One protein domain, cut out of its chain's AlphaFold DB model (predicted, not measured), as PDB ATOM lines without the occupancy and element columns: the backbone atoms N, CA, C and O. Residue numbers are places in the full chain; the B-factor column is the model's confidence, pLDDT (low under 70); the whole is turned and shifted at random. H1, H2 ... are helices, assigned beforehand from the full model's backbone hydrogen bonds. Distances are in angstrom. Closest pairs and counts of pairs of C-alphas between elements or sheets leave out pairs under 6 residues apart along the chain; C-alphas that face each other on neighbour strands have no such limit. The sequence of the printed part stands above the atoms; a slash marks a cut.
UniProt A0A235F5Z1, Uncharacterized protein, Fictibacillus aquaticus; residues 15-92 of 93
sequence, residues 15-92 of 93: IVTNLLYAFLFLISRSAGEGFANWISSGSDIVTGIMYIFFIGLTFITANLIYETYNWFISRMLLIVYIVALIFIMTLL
ATOM      1  N   ILE A  15      11.296 -51.516  23.428       91.81
ATOM      2  CA  ILE A  15      11.691 -51.103  24.782       91.81
ATOM      3  C   ILE A  15      12.757 -50.007  24.722       91.81
ATOM      4  O   ILE A  15      12.602 -48.976  25.374       91.81
ATOM      5  N   VAL A  16      13.795 -50.179  23.900       92.06
ATOM      6  CA  VAL A  16      14.862 -49.177  23.733       92.06
ATOM      7  C   VAL A  16      14.298 -47.853  23.216       92.06
ATOM      8  O   VAL A  16      14.654 -46.789  23.720       92.06
ATOM      9  N   THR A  17      13.370 -47.901  22.261       91.69
ATOM     10  CA  THR A  17      12.731 -46.689  21.726       91.69
ATOM     11  C   THR A  17      11.902 -45.976  22.801       91.69
ATOM     12  O   THR A  17      12.032 -44.763  22.978       91.69
ATOM     13  N   ASN A  18      11.118 -46.722  23.591       93.06
ATOM     14  CA  ASN A  18      10.364 -46.171  24.723       93.06
ATOM     15  C   ASN A  18      11.279 -45.597  25.813       93.06
ATOM     16  O   ASN A  18      10.926 -44.582  26.413       93.06
ATOM     17  N   LEU A  19      12.440 -46.212  26.052       94.19
ATOM     18  CA  LEU A  19      13.439 -45.764  27.022       94.19
ATOM     19  C   LEU A  19      14.061 -44.426  26.605       94.19
ATOM     20  O   LEU A  19      14.075 -43.479  27.391       94.19
ATOM     21  N   LEU A  20      14.528 -44.323  25.357       93.12
ATOM     22  CA  LEU A  20      15.064 -43.073  24.805       93.12
ATOM     23  C   LEU A  20      14.023 -41.955  24.863       93.12
ATOM     24  O   LEU A  20      14.324 -40.822  25.240       93.12
ATOM     25  N   TYR A  21      12.775 -42.287  24.550       93.25
ATOM     26  CA  TYR A  21      11.691 -41.325  24.598       93.25
ATOM     27  C   TYR A  21      11.312 -40.911  26.030       93.25
ATOM     28  O   TYR A  21      10.981 -39.753  26.280       93.25
ATOM     29  N   ALA A  22      11.440 -41.814  27.005       94.69
ATOM     30  CA  ALA A  22      11.230 -41.494  28.414       94.69
ATOM     31  C   ALA A  22      12.283 -40.503  28.928       94.69
ATOM     32  O   ALA A  22      11.946 -39.588  29.680       94.69
ATOM     33  N   PHE A  23      13.535 -40.622  28.472       95.06
ATOM     34  CA  PHE A  23      14.567 -39.621  28.751       95.06
ATOM     35  C   PHE A  23      14.223 -38.250  28.163       95.06
ATOM     36  O   PHE A  23      14.448 -37.236  28.824       95.06
ATOM     37  N   LEU A  24      13.633 -38.204  26.966       94.25
ATOM     38  CA  LEU A  24      13.185 -36.945  26.369       94.25
ATOM     39  C   LEU A  24      12.141 -36.249  27.257       94.25
ATOM     40  O   LEU A  24      12.295 -35.066  27.564       94.25
ATOM     41  N   PHE A  25      11.143 -36.996  27.742       93.50
ATOM     42  CA  PHE A  25      10.147 -36.492  28.695       93.50
ATOM     43  C   PHE A  25      10.757 -36.073  30.036       93.50
ATOM     44  O   PHE A  25      10.366 -35.043  30.582       93.50
ATOM     45  N   LEU A  26      11.730 -36.830  30.552       94.50
ATOM     46  CA  LEU A  26      12.420 -36.508  31.803       94.50
ATOM     47  C   LEU A  26      13.127 -35.146  31.725       94.50
ATOM     48  O   LEU A  26      13.060 -34.351  32.672       94.50
ATOM     49  N   ILE A  27      13.783 -34.875  30.593       93.50
ATOM     50  CA  ILE A  27      14.435 -33.592  30.317       93.50
ATOM     51  C   ILE A  27      13.369 -32.498  30.197       93.50
ATOM     52  O   ILE A  27      13.418 -31.503  30.930       93.50
ATOM     53  N   SER A  28      12.394 -32.688  29.306       93.38
ATOM     54  CA  SER A  28      11.327 -31.720  29.071       93.38
ATOM     55  C   SER A  28      10.044 -32.362  28.541       93.38
ATOM     56  O   SER A  28      10.035 -32.987  27.480       93.38
ATOM     57  N   ARG A  29       8.924 -32.075  29.218       92.12
ATOM     58  CA  ARG A  29       7.573 -32.428  28.759       92.12
ATOM     59  C   ARG A  29       7.287 -31.887  27.355       92.12
ATOM     60  O   ARG A  29       6.822 -32.637  26.505       92.12
ATOM     61  N   SER A  30       7.621 -30.621  27.093       92.94
ATOM     62  CA  SER A  30       7.349 -29.990  25.794       92.94
ATOM     63  C   SER A  30       8.166 -30.601  24.657       92.94
ATOM     64  O   SER A  30       7.693 -30.655  23.526       92.94
ATOM     65  N   ALA A  31       9.377 -31.088  24.946       92.44
ATOM     66  CA  ALA A  31      10.192 -31.786  23.957       92.44
ATOM     67  C   ALA A  31       9.602 -33.164  23.632       92.44
ATOM     68  O   ALA A  31       9.530 -33.527  22.461       92.44
ATOM     69  N   GLY A  32       9.134 -33.894  24.653       91.75
ATOM     70  CA  GLY A  32       8.409 -35.153  24.482       91.75
ATOM     71  C   GLY A  32       7.162 -34.976  23.615       91.75
ATOM     72  O   GLY A  32       7.054 -35.576  22.550       91.75
ATOM     73  N   GLU A  33       6.265 -34.071  24.012       91.00
ATOM     74  CA  GLU A  33       5.046 -33.757  23.255       91.00
ATOM     75  C   GLU A  33       5.346 -33.268  21.830       91.00
ATOM     76  O   GLU A  33       4.717 -33.720  20.874       91.00
ATOM     77  N   GLY A  34       6.336 -32.387  21.662       90.25
ATOM     78  CA  GLY A  34       6.749 -31.884  20.352       90.25
ATOM     79  C   GLY A  34       7.268 -32.986  19.428       90.25
ATOM     80  O   GLY A  34       6.913 -33.013  18.252       90.25
ATOM     81  N   PHE A  35       8.055 -33.925  19.958       88.19
ATOM     82  CA  PHE A  35       8.545 -35.074  19.199       88.19
ATOM     83  C   PHE A  35       7.410 -36.018  18.791       88.19
ATOM     84  O   PHE A  35       7.357 -36.434  17.633       88.19
ATOM     85  N   ALA A  36       6.470 -36.303  19.699       86.25
ATOM     86  CA  ALA A  36       5.275 -37.078  19.369       86.25
ATOM     87  C   ALA A  36       4.466 -36.430  18.245       86.25
ATOM     88  O   ALA A  36       4.157 -37.092  17.257       86.25
ATOM     89  N   ASN A  37       4.182 -35.133  18.377       85.56
ATOM     90  CA  ASN A  37       3.409 -34.379  17.397       85.56
ATOM     91  C   ASN A  37       4.115 -34.320  16.038       85.56
ATOM     92  O   ASN A  37       3.466 -34.437  15.000       85.56
ATOM     93  N   TRP A  38       5.444 -34.175  16.029       84.44
ATOM     94  CA  TRP A  38       6.239 -34.211  14.805       84.44
ATOM     95  C   TRP A  38       6.115 -35.565  14.098       84.44
ATOM     96  O   TRP A  38       5.809 -35.596  12.908       84.44
ATOM     97  N   ILE A  39       6.243 -36.678  14.827       79.88
ATOM     98  CA  ILE A  39       6.073 -38.021  14.251       79.88
ATOM     99  C   ILE A  39       4.644 -38.227  13.740       79.88
ATOM    100  O   ILE A  39       4.457 -38.688  12.617       79.88
ATOM    101  N   SER A  40       3.628 -37.866  14.527       75.94
ATOM    102  CA  SER A  40       2.226 -38.060  14.139       75.94
ATOM    103  C   SER A  40       1.766 -37.129  13.017       75.94
ATOM    104  O   SER A  40       0.742 -37.392  12.395       75.94
ATOM    105  N   SER A  41       2.490 -36.036  12.757       77.69
ATOM    106  CA  SER A  41       2.172 -35.105  11.667       77.69
ATOM    107  C   SER A  41       2.487 -35.657  10.270       77.69
ATOM    108  O   SER A  41       2.037 -35.088   9.277       77.69
ATOM    109  N   GLY A  42       3.213 -36.779  10.173       68.38
ATOM    110  CA  GLY A  42       3.377 -37.513   8.920       68.38
ATOM    111  C   GLY A  42       2.050 -38.141   8.488       68.38
ATOM    112  O   GLY A  42       1.517 -38.990   9.194       68.38
ATOM    113  N   SER A  43       1.526 -37.746   7.324       56.94
ATOM    114  CA  SER A  43       0.170 -38.038   6.816       56.94
ATOM    115  C   SER A  43      -0.181 -39.513   6.569       56.94
ATOM    116  O   SER A  43      -1.286 -39.805   6.114       56.94
ATOM    117  N   ASP A  44       0.727 -40.443   6.847       74.12
ATOM    118  CA  ASP A  44       0.581 -41.836   6.446       74.12
ATOM    119  C   ASP A  44       0.159 -42.709   7.633       74.12
ATOM    120  O   ASP A  44       0.753 -42.680   8.712       74.12
ATOM    121  N   ILE A  45      -0.851 -43.556   7.408       68.38
ATOM    122  CA  ILE A  45      -1.378 -44.535   8.380       68.38
ATOM    123  C   ILE A  45      -0.251 -45.400   8.972       68.38
ATOM    124  O   ILE A  45      -0.290 -45.772  10.145       68.38
ATOM    125  N   VAL A  46       0.785 -45.678   8.178       65.31
ATOM    126  CA  VAL A  46       1.986 -46.423   8.587       65.31
ATOM    127  C   VAL A  46       2.721 -45.714   9.729       65.31
ATOM    128  O   VAL A  46       3.101 -46.360  10.705       65.31
ATOM    129  N   THR A  47       2.857 -44.391   9.656       68.25
ATOM    130  CA  THR A  47       3.507 -43.566  10.683       68.25
ATOM    131  C   THR A  47       2.695 -43.561  11.977       68.25
ATOM    132  O   THR A  47       3.262 -43.680  13.061       68.25
ATOM    133  N   GLY A  48       1.360 -43.534  11.877       67.94
ATOM    134  CA  GLY A  48       0.458 -43.653  13.028       67.94
ATOM    135  C   GLY A  48       0.519 -45.023  13.719       67.94
ATOM    136  O   GLY A  48       0.529 -45.102  14.947       67.94
ATOM    137  N   ILE A  49       0.629 -46.114  12.953       67.62
ATOM    138  CA  ILE A  49       0.782 -47.469  13.511       67.62
ATOM    139  C   ILE A  49       2.152 -47.623  14.186       67.62
ATOM    140  O   ILE A  49       2.233 -48.149  15.297       67.62
ATOM    141  N   MET A  50       3.222 -47.119  13.563       69.31
ATOM    142  CA  MET A  50       4.557 -47.124  14.170       69.31
ATOM    143  C   MET A  50       4.618 -46.267  15.440       69.31
ATOM    144  O   MET A  50       5.219 -46.690  16.424       69.31
ATOM    145  N   TYR A  51       3.943 -45.117  15.465       73.12
ATOM    146  CA  TYR A  51       3.824 -44.275  16.654       73.12
ATOM    147  C   TYR A  51       3.266 -45.056  17.851       73.12
ATOM    148  O   TYR A  51       3.882 -45.113  18.918       73.12
ATOM    149  N   ILE A  52       2.120 -45.715  17.658       70.62
ATOM    150  CA  ILE A  52       1.452 -46.475  18.721       70.62
ATOM    151  C   ILE A  52       2.337 -47.632  19.192       70.62
ATOM    152  O   ILE A  52       2.458 -47.857  20.396       70.62
ATOM    153  N   PHE A  53       2.987 -48.334  18.261       72.12
ATOM    154  CA  PHE A  53       3.766 -49.530  18.570       72.12
ATOM    155  C   PHE A  53       5.112 -49.230  19.252       72.12
ATOM    156  O   PHE A  53       5.541 -49.986  20.122       72.12
ATOM    157  N   PHE A  54       5.783 -48.132  18.887       78.25
ATOM    158  CA  PHE A  54       7.145 -47.841  19.355       78.25
ATOM    159  C   PHE A  54       7.237 -46.802  20.474       78.25
ATOM    160  O   PHE A  54       8.173 -46.879  21.264       78.25
ATOM    161  N   ILE A  55       6.315 -45.838  20.558       81.25
ATOM    162  CA  ILE A  55       6.412 -44.721  21.524       81.25
ATOM    163  C   ILE A  55       5.115 -44.419  22.276       81.25
ATOM    164  O   ILE A  55       5.131 -43.651  23.242       81.25
ATOM    165  N   GLY A  56       3.999 -45.038  21.880       83.88
ATOM    166  CA  GLY A  56       2.686 -44.794  22.474       83.88
ATOM    167  C   GLY A  56       2.633 -45.064  23.979       83.88
ATOM    168  O   GLY A  56       2.021 -44.292  24.714       83.88
ATOM    169  N   LEU A  57       3.317 -46.109  24.460       87.19
ATOM    170  CA  LEU A  57       3.281 -46.498  25.872       87.19
ATOM    171  C   LEU A  57       3.923 -45.438  26.777       87.19
ATOM    172  O   LEU A  57       3.294 -44.981  27.735       87.19
ATOM    173  N   THR A  58       5.133 -44.983  26.437       93.50
ATOM    174  CA  THR A  58       5.785 -43.873  27.141       93.50
ATOM    175  C   THR A  58       5.007 -42.568  26.976       93.50
ATOM    176  O   THR A  58       4.863 -41.845  27.957       93.50
ATOM    177  N   PHE A  59       4.468 -42.261  25.787       92.06
ATOM    178  CA  PHE A  59       3.695 -41.031  25.565       92.06
ATOM    179  C   PHE A  59       2.485 -40.929  26.497       92.06
ATOM    180  O   PHE A  59       2.300 -39.917  27.168       92.06
ATOM    181  N   ILE A  60       1.664 -41.980  26.547       91.38
ATOM    182  CA  ILE A  60       0.452 -42.012  27.372       91.38
ATOM    183  C   ILE A  60       0.835 -41.941  28.850       91.38
ATOM    184  O   ILE A  60       0.294 -41.125  29.595       91.38
ATOM    185  N   THR A  61       1.805 -42.758  29.263       93.25
ATOM    186  CA  THR A  61       2.241 -42.838  30.662       93.25
ATOM    187  C   THR A  61       2.816 -41.509  31.150       93.25
ATOM    188  O   THR A  61       2.433 -41.024  32.213       93.25
ATOM    189  N   ALA A  62       3.699 -40.884  30.368       93.75
ATOM    190  CA  ALA A  62       4.321 -39.618  30.732       93.75
ATOM    191  C   ALA A  62       3.295 -38.480  30.812       93.75
ATOM    192  O   ALA A  62       3.322 -37.715  31.775       93.75
ATOM    193  N   ASN A  63       2.369 -38.388  29.851       93.31
ATOM    194  CA  ASN A  63       1.315 -37.370  29.887       93.31
ATOM    195  C   ASN A  63       0.397 -37.544  31.095       93.31
ATOM    196  O   ASN A  63       0.178 -36.579  31.822       93.31
ATOM    197  N   LEU A  64      -0.048 -38.773  31.378       95.19
ATOM    198  CA  LEU A  64      -0.874 -39.057  32.551       95.19
ATOM    199  C   LEU A  64      -0.175 -38.622  33.849       95.19
ATOM    200  O   LEU A  64      -0.784 -37.985  34.709       95.19
ATOM    201  N   ILE A  65       1.120 -38.929  33.979       95.81
ATOM    202  CA  ILE A  65       1.933 -38.525  35.131       95.81
ATOM    203  C   ILE A  65       1.996 -36.993  35.239       95.81
ATOM    204  O   ILE A  65       1.722 -36.448  36.309       95.81
ATOM    205  N   TYR A  66       2.324 -36.301  34.146       94.50
ATOM    206  CA  TYR A  66       2.481 -34.844  34.129       94.50
ATOM    207  C   TYR A  66       1.169 -34.060  34.266       94.50
ATOM    208  O   TYR A  66       1.206 -32.888  34.636       94.50
ATOM    209  N   GLU A  67       0.026 -34.659  33.936       95.38
ATOM    210  CA  GLU A  67      -1.302 -34.075  34.161       95.38
ATOM    211  C   GLU A  67      -1.787 -34.279  35.599       95.38
ATOM    212  O   GLU A  67      -2.468 -33.416  36.149       95.38
ATOM    213  N   THR A  68      -1.413 -35.398  36.222       96.75
ATOM    214  CA  THR A  68      -1.887 -35.765  37.566       96.75
ATOM    215  C   THR A  68      -1.045 -35.135  38.674       96.75
ATOM    216  O   THR A  68      -1.563 -34.785  39.736       96.75
ATOM    217  N   TYR A  69       0.263 -35.003  38.459       96.00
ATOM    218  CA  TYR A  69       1.211 -34.626  39.502       96.00
ATOM    219  C   TYR A  69       1.958 -33.332  39.181       96.00
ATOM    220  O   TYR A  69       2.079 -32.900  38.038       96.00
ATOM    221  N   ASN A  70       2.533 -32.712  40.215       95.38
ATOM    222  CA  ASN A  70       3.425 -31.572  40.019       95.38
ATOM    223  C   ASN A  70       4.715 -31.981  39.277       95.38
ATOM    224  O   ASN A  70       5.039 -33.165  39.135       95.38
ATOM    225  N   TRP A  71       5.489 -30.988  38.833       91.00
ATOM    226  CA  TRP A  71       6.689 -31.214  38.019       91.00
ATOM    227  C   TRP A  71       7.739 -32.115  38.696       91.00
ATOM    228  O   TRP A  71       8.405 -32.897  38.018       91.00
ATOM    229  N   PHE A  72       7.886 -32.024  40.024       94.56
ATOM    230  CA  PHE A  72       8.887 -32.779  40.780       94.56
ATOM    231  C   PHE A  72       8.496 -34.252  40.907       94.56
ATOM    232  O   PHE A  72       9.279 -35.133  40.552       94.56
ATOM    233  N   ILE A  73       7.264 -34.521  41.352       96.31
ATOM    234  CA  ILE A  73       6.725 -35.882  41.476       96.31
ATOM    235  C   ILE A  73       6.699 -36.556  40.104       96.31
ATOM    236  O   ILE A  73       7.086 -37.716  39.985       96.31
ATOM    237  N   SER A  74       6.340 -35.810  39.058       95.44
ATOM    238  CA  SER A  74       6.319 -36.328  37.691       95.44
ATOM    239  C   SER A  74       7.681 -36.852  37.243       95.44
ATOM    240  O   SER A  74       7.779 -37.948  36.696       95.44
ATOM    241  N   ARG A  75       8.758 -36.111  37.536       94.69
ATOM    242  CA  ARG A  75      10.126 -36.555  37.233       94.69
ATOM    243  C   ARG A  75      10.526 -37.786  38.039       94.69
ATOM    244  O   ARG A  75      11.139 -38.686  37.479       94.69
ATOM    245  N   MET A  76      10.159 -37.856  39.318       97.19
ATOM    246  CA  MET A  76      10.454 -39.030  40.150       97.19
ATOM    247  C   MET A  76       9.741 -40.284  39.637       97.19
ATOM    248  O   MET A  76      10.366 -41.335  39.513       97.19
ATOM    249  N   LEU A  77       8.466 -40.174  39.259       96.69
ATOM    250  CA  LEU A  77       7.714 -41.283  38.671       96.69
ATOM    251  C   LEU A  77       8.263 -41.693  37.297       96.69
ATOM    252  O   LEU A  77       8.356 -42.885  37.013       96.69
ATOM    253  N   LEU A  78       8.701 -40.736  36.472       95.94
ATOM    254  CA  LEU A  78       9.383 -41.040  35.210       95.94
ATOM    255  C   LEU A  78      10.709 -41.774  35.415       95.94
ATOM    256  O   LEU A  78      11.014 -42.686  34.653       95.94
ATOM    257  N   ILE A  79      11.479 -41.431  36.451       96.75
ATOM    258  CA  ILE A  79      12.695 -42.173  36.805       96.75
ATOM    259  C   ILE A  79      12.346 -43.616  37.180       96.75
ATOM    260  O   ILE A  79      12.994 -44.540  36.694       96.75
ATOM    261  N   VAL A  80      11.297 -43.833  37.981       97.00
ATOM    262  CA  VAL A  80      10.821 -45.188  38.319       97.00
ATOM    263  C   VAL A  80      10.411 -45.957  37.059       97.00
ATOM    264  O   VAL A  80      10.790 -47.116  36.900       97.00
ATOM    265  N   TYR A  81       9.699 -45.313  36.135       95.25
ATOM    266  CA  TYR A  81       9.323 -45.903  34.850       95.25
ATOM    267  C   TYR A  81      10.544 -46.280  33.992       95.25
ATOM    268  O   TYR A  81      10.606 -47.385  33.459       95.25
ATOM    269  N   ILE A  82      11.553 -45.408  33.913       95.62
ATOM    270  CA  ILE A  82      12.822 -45.674  33.215       95.62
ATOM    271  C   ILE A  82      13.538 -46.883  33.827       95.62
ATOM    272  O   ILE A  82      13.983 -47.767  33.098       95.62
ATOM    273  N   VAL A  83      13.617 -46.958  35.159       95.94
ATOM    274  CA  VAL A  83      14.215 -48.106  35.858       95.94
ATOM    275  C   VAL A  83      13.447 -49.393  35.549       95.94
ATOM    276  O   VAL A  83      14.071 -50.418  35.280       95.94
ATOM    277  N   ALA A  84      12.113 -49.344  35.520       94.06
ATOM    278  CA  ALA A  84      11.290 -50.493  35.152       94.06
ATOM    279  C   ALA A  84      11.547 -50.949  33.704       94.06
ATOM    280  O   ALA A  84      11.697 -52.146  33.467       94.06
ATOM    281  N   LEU A  85      11.666 -50.021  32.748       92.81
ATOM    282  CA  LEU A  85      12.008 -50.351  31.359       92.81
ATOM    283  C   LEU A  85      13.390 -51.004  31.237       92.81
ATOM    284  O   LEU A  85      13.528 -52.001  30.534       92.81
ATOM    285  N   ILE A  86      14.399 -50.480  31.942       93.81
ATOM    286  CA  ILE A  86      15.747 -51.072  31.970       93.81
ATOM    287  C   ILE A  86      15.689 -52.483  32.556       93.81
ATOM    288  O   ILE A  86      16.269 -53.407  31.993       93.81
ATOM    289  N   PHE A  87      14.960 -52.671  33.655       93.56
ATOM    290  CA  PHE A  87      14.796 -53.986  34.266       93.56
ATOM    291  C   PHE A  87      14.145 -54.985  33.298       93.56
ATOM    292  O   PHE A  87      14.667 -56.082  33.112       93.56
ATOM    293  N   ILE A  88      13.069 -54.596  32.607       91.06
ATOM    294  CA  ILE A  88      12.419 -55.445  31.595       91.06
ATOM    295  C   ILE A  88      13.392 -55.787  30.459       91.06
ATOM    296  O   ILE A  88      13.458 -56.943  30.048       91.06
ATOM    297  N   MET A  89      14.188 -54.820  29.996       89.75
ATOM    298  CA  MET A  89      15.200 -55.047  28.961       89.75
ATOM    299  C   MET A  89      16.239 -56.096  29.385       89.75
ATOM    300  O   MET A  89      16.660 -56.894  28.561       89.75
ATOM    301  N   THR A  90      16.628 -56.141  30.666       89.06
ATOM    302  CA  THR A  90      17.573 -57.161  31.167       89.06
ATOM    303  C   THR A  90      16.977 -58.563  31.296       89.06
ATOM    304  O   THR A  90      17.726 -59.532  31.397       89.06
ATOM    305  N   LEU A  91      15.646 -58.682  31.319       88.00
ATOM    306  CA  LEU A  91      14.948 -59.967  31.399       88.00
ATOM    307  C   LEU A  91      14.699 -60.590  30.024       88.00
ATOM    308  O   LEU A  91      14.436 -61.793  29.947       88.00
ATOM    309  N   LEU A  92      14.742 -59.789  28.956       83.00
ATOM    310  CA  LEU A  92      14.628 -60.303  27.603       83.00
ATOM    311  C   LEU A  92      15.975 -60.879  27.129       83.00
ATOM    312  O   LEU A  92      16.982 -60.176  27.208       83.00
TER     313      LEU A  92
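This is residues 15 to 92 of the 93 residues of an uncharacterized protein of Fictibacillus aquaticus (UniProt A0A235F5Z1). The longest helix, H5, stands side by side with H1 and H4, while H2 and H3 reach away from it as a hairpin whose tip, residues 41 to 46, sticks out. H1, H2, H4 and H5 make an up-and-down bundle, each running against the one before. The printed part has 78 residues with five named helices, H1 to H5 in order; it is all helix, compact with a 12.6 A radius of gyration of the C-alphas, and flat, 35 by 32 by 17 A.

Find C-alpha 71 at (6.689, -31.214, 38.019); H5 runs 30.6 A to C-alpha 91. H1, residues 15 to 27, begins at (11.691, -51.103, 24.782). H2 holds residues 29 to 40, H3 45 to 54, H4 56 to 68.

H5 touches H1, C-alphas 75 and 26 closest at 5.9 A, at a shallow tilt of 18 degrees, opposite ways. H5 is apart from H2 and H3. Every helix has each O i to N i+4 pair within hydrogen-bond range.

The printed part has no cut, and its links are tight. Residues 42 to 43 and 45 to 50 are under pLDDT 70.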